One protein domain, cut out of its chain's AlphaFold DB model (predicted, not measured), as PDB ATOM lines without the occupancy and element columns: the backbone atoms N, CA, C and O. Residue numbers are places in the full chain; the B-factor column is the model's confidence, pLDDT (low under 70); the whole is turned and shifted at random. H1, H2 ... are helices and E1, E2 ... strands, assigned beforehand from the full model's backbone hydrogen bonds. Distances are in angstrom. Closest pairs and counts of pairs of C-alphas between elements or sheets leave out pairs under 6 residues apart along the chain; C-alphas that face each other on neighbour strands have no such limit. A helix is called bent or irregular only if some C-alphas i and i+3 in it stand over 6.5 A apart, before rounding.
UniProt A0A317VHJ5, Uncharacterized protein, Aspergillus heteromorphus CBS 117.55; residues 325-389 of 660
ATOM      1  N   GLN A 325      12.468  22.377  68.634       89.19
ATOM      2  CA  GLN A 325      12.141  23.427  67.658       89.19
ATOM      3  C   GLN A 325      12.510  23.040  66.211       89.19
ATOM      4  O   GLN A 325      11.745  23.268  65.286       89.19
ATOM      5  N   VAL A 326      13.659  22.387  65.994       90.81
ATOM      6  CA  VAL A 326      14.105  21.926  64.662       90.81
ATOM      7  C   VAL A 326      13.263  20.751  64.153       90.81
ATOM      8  O   VAL A 326      13.143  20.560  62.943       90.81
ATOM      9  N   PHE A 327      12.701  19.938  65.048       90.12
ATOM     10  CA  PHE A 327      11.764  18.873  64.691       90.12
ATOM     11  C   PHE A 327      10.371  19.440  64.382       90.12
ATOM     12  O   PHE A 327       9.772  19.065  63.373       90.12
ATOM     13  N   GLU A 328       9.889  20.379  65.195       91.69
ATOM     14  CA  GLU A 328       8.604  21.060  65.020       91.69
ATOM     15  C   GLU A 328       8.577  21.895  63.735       91.69
ATOM     16  O   GLU A 328       7.710  21.656  62.897       91.69
ATOM     17  N   ASP A 329       9.591  22.731  63.496       91.62
ATOM     18  CA  ASP A 329       9.808  23.454  62.235       91.62
ATOM     19  C   ASP A 329       9.711  22.535  61.001       91.62
ATOM     20  O   ASP A 329       9.119  22.880  59.980       91.62
ATOM     21  N   LYS A 330      10.338  21.350  61.054       90.69
ATOM     22  CA  LYS A 330      10.357  20.398  59.928       90.69
ATOM     23  C   LYS A 330       9.014  19.704  59.746       90.69
ATOM     24  O   LYS A 330       8.607  19.455  58.611       90.69
ATOM     25  N   LYS A 331       8.336  19.382  60.850       91.25
ATOM     26  CA  LYS A 331       6.984  18.818  60.867       91.25
ATOM     27  C   LYS A 331       5.985  19.820  60.284       91.25
ATOM     28  O   LYS A 331       5.177  19.436  59.444       91.25
ATOM     29  N   GLU A 332       6.083  21.090  60.666       89.44
ATOM     30  CA  GLU A 332       5.252  22.178  60.149       89.44
ATOM     31  C   GLU A 332       5.546  22.465  58.666       89.44
ATOM     32  O   GLU A 332       4.621  22.498  57.852       89.44
ATOM     33  N   ALA A 333       6.823  22.547  58.275       89.38
ATOM     34  CA  ALA A 333       7.239  22.675  56.876       89.38
ATOM     35  C   ALA A 333       6.657  21.562  55.992       89.38
ATOM     36  O   ALA A 333       6.167  21.817  54.889       89.38
ATOM     37  N   MET A 334       6.663  20.322  56.488       86.62
ATOM     38  CA  MET A 334       6.075  19.179  55.792       86.62
ATOM     39  C   MET A 334       4.537  19.229  55.758       86.62
ATOM     40  O   MET A 334       3.947  18.807  54.764       86.62
ATOM     41  N   LEU A 335       3.891  19.759  56.804       86.88
ATOM     42  CA  LEU A 335       2.434  19.889  56.915       86.88
ATOM     43  C   LEU A 335       1.867  20.962  55.969       86.88
ATOM     44  O   LEU A 335       0.911  20.696  55.243       86.88
ATOM     45  N   TYR A 336       2.470  22.155  55.944       83.69
ATOM     46  CA  TYR A 336       2.029  23.290  55.116       83.69
ATOM     47  C   TYR A 336       2.774  23.411  53.773       83.69
ATOM     48  O   TYR A 336       2.551  24.355  53.008       83.69
ATOM     49  N   GLY A 337       3.650  22.450  53.464       81.25
ATOM     50  CA  GLY A 337       4.336  22.316  52.177       81.25
ATOM     51  C   GLY A 337       5.429  23.353  51.898       81.25
ATOM     52  O   GLY A 337       5.906  23.429  50.762       81.25
ATOM     53  N   TYR A 338       5.823  24.154  52.892       86.31
ATOM     54  CA  TYR A 338       6.882  25.152  52.750       86.31
ATOM     55  C   TYR A 338       8.279  24.535  52.883       86.31
ATOM     56  O   TYR A 338       8.464  23.407  53.340       86.31
ATOM     57  N   LYS A 339       9.306  25.276  52.461       87.44
ATOM     58  CA  LYS A 339      10.691  24.809  52.543       87.44
ATOM     59  C   LYS A 339      11.377  25.272  53.833       87.44
ATOM     60  O   LYS A 339      11.863  26.398  53.881       87.44
ATOM     61  N   TRP A 340      11.533  24.352  54.788       89.88
ATOM     62  CA  TRP A 340      12.339  24.541  56.005       89.88
ATOM     63  C   TRP A 340      13.699  25.210  55.728       89.88
ATOM     64  O   TRP A 340      14.475  24.747  54.878       89.88
ATOM     65  N   GLU A 341      14.011  26.278  56.467       87.31
ATOM     66  CA  GLU A 341      15.307  26.953  56.416       87.31
ATOM     67  C   GLU A 341      16.201  26.562  57.597       87.31
ATOM     68  O   GLU A 341      15.965  26.937  58.741       87.31
ATOM     69  N   ALA A 342      17.302  25.877  57.282       86.81
ATOM     70  CA  ALA A 342      18.303  25.379  58.228       86.81
ATOM     71  C   ALA A 342      19.244  26.456  58.823       86.81
ATOM     72  O   ALA A 342      20.397  26.151  59.125       86.81
ATOM     73  N   LYS A 343      18.808  27.717  58.922       86.50
ATOM     74  CA  LYS A 343      19.569  28.782  59.598       86.50
ATOM     75  C   LYS A 343      19.168  28.813  61.066       86.50
ATOM     76  O   LYS A 343      17.973  28.806  61.337       86.50
ATOM     77  N   GLU A 344      20.123  28.909  61.988       81.12
ATOM     78  CA  GLU A 344      19.805  28.946  63.423       81.12
ATOM     79  C   GLU A 344      18.935  30.165  63.783       81.12
ATOM     80  O   GLU A 344      17.932  29.986  64.464       81.12
ATOM     81  N   ASP A 345      19.182  31.336  63.180       83.06
ATOM     82  CA  ASP A 345      18.344  32.552  63.294       83.06
ATOM     83  C   ASP A 345      16.866  32.371  62.869       83.06
ATOM     84  O   ASP A 345      16.040  33.247  63.118       83.06
ATOM     85  N   LYS A 346      16.535  31.274  62.174       84.12
ATOM     86  CA  LYS A 346      15.182  30.953  61.690       84.12
ATOM     87  C   LYS A 346      14.557  29.740  62.378       84.12
ATOM     88  O   LYS A 346      13.408  29.420  62.084       84.12
ATOM     89  N   VAL A 347      15.275  29.070  63.280       84.56
ATOM     90  CA  VAL A 347      14.721  27.943  64.041       84.56
ATOM     91  C   VAL A 347      13.643  28.458  64.997       84.56
ATOM     92  O   VAL A 347      13.889  29.406  65.738       84.56
ATOM     93  N   GLY A 348      12.439  27.882  64.941       85.12
ATOM     94  CA  GLY A 348      11.253  28.398  65.639       85.12
ATOM     95  C   GLY A 348      10.650  29.674  65.029       85.12
ATOM     96  O   GLY A 348       9.661  30.180  65.545       85.12
ATOM     97  N   ASN A 349      11.224  30.197  63.937       87.19
ATOM     98  CA  ASN A 349      10.813  31.422  63.237       87.19
ATOM     99  C   ASN A 349      10.744  31.184  61.713       87.19
ATOM    100  O   ASN A 349      11.205  31.994  60.898       87.19
ATOM    101  N   GLN A 350      10.197  30.037  61.311       87.38
ATOM    102  CA  GLN A 350       9.954  29.720  59.905       87.38
ATOM    103  C   GLN A 350       8.806  30.587  59.359       87.38
ATOM    104  O   GLN A 350       7.858  30.913  60.068       87.38
ATOM    105  N   ASN A 351       8.878  30.982  58.085       85.44
ATOM    106  CA  ASN A 351       7.863  31.837  57.461       85.44
ATOM    107  C   ASN A 351       7.273  31.136  56.227       85.44
ATOM    108  O   ASN A 351       7.907  31.157  55.165       85.44
ATOM    109  N   PRO A 352       6.060  30.551  56.313       82.50
ATOM    110  CA  PRO A 352       5.493  29.772  55.217       82.50
ATOM    111  C   PRO A 352       5.332  30.595  53.933       82.50
ATOM    112  O   PRO A 352       5.638  30.098  52.850       82.50
ATOM    113  N   PHE A 353       4.915  31.861  54.026       79.44
ATOM    114  CA  PHE A 353       4.633  32.703  52.859       79.44
ATOM    115  C   PHE A 353       5.885  33.009  52.025       79.44
ATOM    116  O   PHE A 353       5.831  32.954  50.794       79.44
ATOM    117  N   THR A 354       7.029  33.279  52.664       80.75
ATOM    118  CA  THR A 354       8.295  33.530  51.944       80.75
ATOM    119  C   THR A 354       9.020  32.237  51.560       80.75
ATOM    120  O   THR A 354       9.679  32.185  50.520       80.75
ATOM    121  N   GLN A 355       8.840  31.159  52.329       79.12
ATOM    122  CA  GLN A 355       9.429  29.836  52.072       79.12
ATOM    123  C   GLN A 355       8.639  28.985  51.057       79.12
ATOM    124  O   GLN A 355       9.007  27.836  50.790       79.12
ATOM    125  N   GLY A 356       7.586  29.544  50.450       73.38
ATOM    126  CA  GLY A 356       6.831  28.930  49.354       73.38
ATOM    127  C   GLY A 356       5.687  28.001  49.771       73.38
ATOM    128  O   GLY A 356       5.186  27.269  48.922       73.38
ATOM    129  N   GLY A 357       5.278  28.043  51.040       69.19
ATOM    130  CA  GLY A 357       4.072  27.400  51.563       69.19
ATOM    131  C   GLY A 357       2.784  27.937  50.952       69.19
ATOM    132  O   GLY A 357       2.791  28.891  50.173       69.19
ATOM    133  N   PHE A 358       1.673  27.269  51.271       66.62
ATOM    134  CA  PHE A 358       0.344  27.466  50.664       66.62
ATOM    135  C   PHE A 358       0.271  27.248  49.140       66.62
ATOM    136  O   PHE A 358      -0.821  27.171  48.582       66.62
ATOM    137  N   LYS A 359       1.403  27.047  48.454       72.00
ATOM    138  CA  LYS A 359       1.439  26.485  47.102       72.00
ATOM    139  C   LYS A 359       1.192  24.974  47.191       72.00
ATOM    140  O   LYS A 359       1.863  24.315  47.987       72.00
ATOM    141  N   PRO A 360       0.284  24.397  46.380       71.38
ATOM    142  CA  PRO A 360       0.035  22.960  46.383       71.38
ATOM    143  C   PRO A 360       1.337  22.172  46.202       71.38
ATOM    144  O   PRO A 360       2.074  22.391  45.236       71.38
ATOM    145  N   THR A 361       1.625  21.238  47.114       72.12
ATOM    146  CA  THR A 361       2.828  20.395  47.023       72.12
ATOM    147  C   THR A 361       2.865  19.660  45.676       72.12
ATOM    148  O   THR A 361       1.808  19.373  45.112       72.12
ATOM    149  N   PRO A 362       4.035  19.259  45.145       75.06
ATOM    150  CA  PRO A 362       4.109  18.600  43.837       75.06
ATOM    151  C   PRO A 362       3.231  17.343  43.696       75.06
ATOM    152  O   PRO A 362       2.832  16.997  42.585       75.06
ATOM    153  N   ALA A 363       2.895  16.670  44.804       75.56
ATOM    154  CA  ALA A 363       1.930  15.572  44.829       75.56
ATOM    155  C   ALA A 363       0.466  16.056  44.780       75.56
ATOM    156  O   ALA A 363      -0.333  15.487  44.035       75.56
ATOM    157  N   GLN A 364       0.107  17.107  45.526       76.19
ATOM    158  CA  GLN A 364      -1.219  17.735  45.449       76.19
ATOM    159  C   GLN A 364      -1.456  18.366  44.074       76.19
ATOM    160  O   GLN A 364      -2.472  18.068  43.457       76.19
ATOM    161  N   PHE A 365      -0.503  19.139  43.542       75.88
ATOM    162  CA  PHE A 365      -0.602  19.759  42.218       75.88
ATOM    163  C   PHE A 365      -0.888  18.719  41.125       75.88
ATOM    164  O   PHE A 365      -1.846  18.868  40.376       75.88
ATOM    165  N   ARG A 366      -0.154  17.592  41.108       78.31
ATOM    166  CA  ARG A 366      -0.436  16.461  40.200       78.31
ATOM    167  C   ARG A 366      -1.852  15.905  40.373       78.31
ATOM    168  O   ARG A 366      -2.507  15.634  39.373       78.31
ATOM    169  N   LYS A 367      -2.337  15.746  41.612       79.62
ATOM    170  CA  LYS A 367      -3.710  15.283  41.890       79.62
ATOM    171  C   LYS A 367      -4.771  16.288  41.423       79.62
ATOM    172  O   LYS A 367      -5.805  15.855  40.928       79.62
ATOM    173  N   MET A 368      -4.535  17.597  41.544       71.25
ATOM    174  CA  MET A 368      -5.463  18.626  41.054       71.25
ATOM    175  C   MET A 368      -5.463  18.681  39.522       71.25
ATOM    176  O   MET A 368      -6.523  18.537  38.920       71.25
ATOM    177  N   SER A 369      -4.291  18.741  38.878       72.38
ATOM    178  CA  SER A 369      -4.174  18.676  37.413       72.38
ATOM    179  C   SER A 369      -4.810  17.408  36.826       72.38
ATOM    180  O   SER A 369      -5.487  17.480  35.808       72.38
ATOM    181  N   ALA A 370      -4.653  16.251  37.480       75.50
ATOM    182  CA  ALA A 370      -5.269  14.998  37.036       75.50
ATOM    183  C   ALA A 370      -6.802  14.971  37.198       75.50
ATOM    184  O   ALA A 370      -7.476  14.334  36.394       75.50
ATOM    185  N   LYS A 371      -7.361  15.666  38.201       74.25
ATOM    186  CA  LYS A 371      -8.817  15.832  38.373       74.25
ATOM    187  C   LYS A 371      -9.438  16.813  37.372       74.25
ATOM    188  O   LYS A 371     -10.625  16.712  37.095       74.25
ATOM    189  N   ILE A 372      -8.651  17.776  36.894       69.50
ATOM    190  CA  ILE A 372      -9.108  18.922  36.090       69.50
ATOM    191  C   ILE A 372      -8.853  18.712  34.584       69.50
ATOM    192  O   ILE A 372      -9.558  19.271  33.747       69.50
ATOM    193  N   GLY A 373      -7.914  17.830  34.234       63.59
ATOM    194  CA  GLY A 373      -7.655  17.388  32.865       63.59
ATOM    195  C   GLY A 373      -6.740  18.326  32.060       63.59
ATOM    196  O   GLY A 373      -6.448  19.441  32.493       63.59
ATOM    197  N   PRO A 374      -6.256  17.894  30.877       65.69
ATOM    198  CA  PRO A 374      -5.201  18.611  30.147       65.69
ATOM    199  C   PRO A 374      -5.597  19.983  29.581       65.69
ATOM    200  O   PRO A 374      -4.716  20.769  29.247       65.69
ATOM    201  N   ASN A 375      -6.899  20.263  29.454       57.34
ATOM    202  CA  ASN A 375      -7.416  21.371  28.642       57.34
ATOM    203  C   ASN A 375      -7.912  22.581  29.455       57.34
ATOM    204  O   ASN A 375      -8.358  23.557  28.859       57.34
ATOM    205  N   HIS A 376      -7.861  22.543  30.792       60.34
ATOM    206  CA  HIS A 376      -8.338  23.643  31.636       60.34
ATOM    207  C   HIS A 376      -7.151  24.383  32.287       60.34
ATOM    208  O   HIS A 376      -6.461  23.805  33.131       60.34
ATOM    209  N   PRO A 377      -6.883  25.658  31.935       65.75
ATOM    210  CA  PRO A 377      -5.654  26.360  32.326       65.75
ATOM    211  C   PRO A 377      -5.611  26.794  33.801       65.75
ATOM    212  O   PRO A 377      -4.597  27.333  34.248       65.75
ATOM    213  N   ASN A 378      -6.692  26.577  34.558       65.56
ATOM    214  CA  ASN A 378      -6.766  26.885  35.981       65.56
ATOM    215  C   ASN A 378      -6.907  25.604  36.834       65.56
ATOM    216  O   ASN A 378      -7.984  25.001  36.827       65.56
ATOM    217  N   PRO A 379      -5.867  25.194  37.589       63.56
ATOM    218  CA  PRO A 379      -5.935  24.061  38.513       63.56
ATOM    219  C   PRO A 379      -6.573  24.411  39.871       63.56
ATOM    220  O   PRO A 379      -6.871  23.502  40.641       63.56
ATOM    221  N   ASP A 380      -6.784  25.698  40.164       63.91
ATOM    222  CA  ASP A 380      -7.217  26.195  41.477       63.91
ATOM    223  C   ASP A 380      -8.716  26.577  41.508       63.91
ATOM    224  O   ASP A 380      -9.223  27.046  42.524       63.91
ATOM    225  N   GLY A 381      -9.448  26.408  40.397       64.12
ATOM    226  CA  GLY A 381     -10.914  26.558  40.328       64.12
ATOM    227  C   GLY A 381     -11.475  27.991  40.342       64.12
ATOM    228  O   GLY A 381     -12.686  28.171  40.224       64.12
ATOM    229  N   TRP A 382     -10.629  29.018  40.453       68.25
ATOM    230  CA  TRP A 382     -11.040  30.431  40.389       68.25
ATOM    231  C   TRP A 382     -11.733  30.774  39.058       68.25
ATOM    232  O   TRP A 382     -11.334  30.302  37.990       68.25
ATOM    233  N   ARG A 383     -12.739  31.657  39.099       65.69
ATOM    234  CA  ARG A 383     -13.389  32.168  37.880       65.69
ATOM    235  C   ARG A 383     -12.378  32.961  37.043       65.69
ATOM    236  O   ARG A 383     -11.681  33.824  37.578       65.69
ATOM    237  N   THR A 384     -12.300  32.677  35.742       74.00
ATOM    238  CA  THR A 384     -11.513  33.480  34.799       74.00
ATOM    239  C   THR A 384     -12.130  34.869  34.653       74.00
ATOM    240  O   THR A 384     -13.350  35.033  34.629       74.00
ATOM    241  N   VAL A 385     -11.278  35.888  34.570       77.44
ATOM    242  CA  VAL A 385     -11.684  37.282  34.384       77.44
ATOM    243  C   VAL A 385     -11.305  37.686  32.968       77.44
ATOM    244  O   VAL A 385     -10.120  37.797  32.652       77.44
ATOM    245  N   LYS A 386     -12.294  37.914  32.100       79.25
ATOM    246  CA  LYS A 386     -12.018  38.454  30.766       79.25
ATOM    247  C   LYS A 386     -11.573  39.915  30.867       79.25
ATOM    248  O   LYS A 386     -12.270  40.737  31.459       79.25
ATOM    249  N   LYS A 387     -10.423  40.237  30.272       75.19
ATOM    250  CA  LYS A 387      -9.927  41.607  30.063       75.19
ATOM    251  C   LYS A 387      -9.343  41.683  28.658       75.19
ATOM    252  O   LYS A 387      -8.630  40.773  28.260       75.19
ATOM    253  N   PHE A 388      -9.671  42.735  27.907       73.62
ATOM    254  CA  PHE A 388      -9.197  42.930  26.525       73.62
ATOM    255  C   PHE A 388      -9.431  41.715  25.593       73.62
ATOM    256  O   PHE A 388      -8.640  41.436  24.703       73.62
ATOM    257  N   GLY A 389     -10.524  40.972  25.812       74.94
ATOM    258  CA  GLY A 389     -10.881  39.758  25.060       74.94
ATOM    259  C   GLY A 389     -10.256  38.458  25.586       74.94
ATOM    260  O   GLY A 389     -10.889  37.405  25.496       74.94
TER     261      GLY A 389
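What this domain is: This is residues 325 to 389 of the 660 residues of an uncharacterized protein of Aspergillus heteromorphus CBS 117.55 (UniProt A0A317VHJ5). A flat, drawn-out chain with two short helices, H1 and H2, set one after the other along its length without touching, and a thin tail that sticks out at the far end. The long link of residues 337 to 361 first folds back beside H1 towards its beginning and then returns to lead on to H2; after H2 a loop turns away, and residues 382 to 389, of which 385 to 387 belong to the short strand E1, stick out free. The printed part has 65 residues with two named helices and one named strand, in the order H1, H2, E1; it is mostly helix by its named elements, but these hold only 26 of the 65 residues, under half, and there is no pairing of named strands. The whole is only just extended, close to loose, with a radius of gyration of the C-alphas of 16.3 A, and the C-alphas span 50 by 27 by 13 A.

Where its parts are: The longest helix by residues is H1, residues 325 to 336, from Gln 325 to Tyr 336, 16.1 A from first to last C-alpha. Its C-alpha 325 stands at (12.141, 23.427, 67.658) and its C-alpha 336 at (2.029, 23.290, 55.116). H2 holds the 11 residues 362 to 372, from Pro 362 to Ile 372, and measures 15.3 A from its first C-alpha at (4.109, 18.600, 43.837) to its last at (-9.108, 18.922, 36.090). E1 is a strand of three residues, 385 to 387, from Val 385 to Lys 387, and its C-alpha 387 stands at (-9.927, 41.607, 30.063). Residues 344 to 346 are also helix, in a run too short to bear a name.

How they stand to each other: H1 is apart from H2, with no C-alpha of the one within 8 A of the other. H1 has the N-to-C direction (-0.67, -0.03, -0.74), and H2 has (-0.81, -0.02, -0.58). Between them the link passes C-alpha 337 at (4.336, 22.316, 52.177), then C-alpha 348 at (11.253, 28.398, 65.639), and comes to C-alpha 361 at (2.828, 20.395, 47.023). H2 and E1 are apart by the same test, and so are H1 and E1. E1 has the N-to-C direction (0.28, 0.68, -0.68), with a rise in y from 37.282 at C-alpha 385 to 41.607 at C-alpha 387. E1 pairs with no named strand. Neither helix is bent or irregular, and in H1 and H2 every pair of O of residue i and N of residue i+4 is within hydrogen-bond range.

The domain as a whole: The two C-alphas farthest apart are those of Gln 325 and Gly 389, the first and last printed residues, at 51.1 A. Without residues 382 to 389, which stand free, the body of 57 residues spans 45 by 17 by 14 A, with a radius of gyration of 14.4 A. Both links are long: 25 residues between H1 and H2, and 12 residues between H2 and E1. The printed part runs from 325 to 389 and has no cut; it is one domain of a full chain of 660 residues. The mean pLDDT of the printed part is 78.2, with 89 for H1, 75 for H2 and 77 for E1. The model's confidence is low, under 70, at 14 residues: 357 to 358 and 372 to 383, of which 372 belongs to H2.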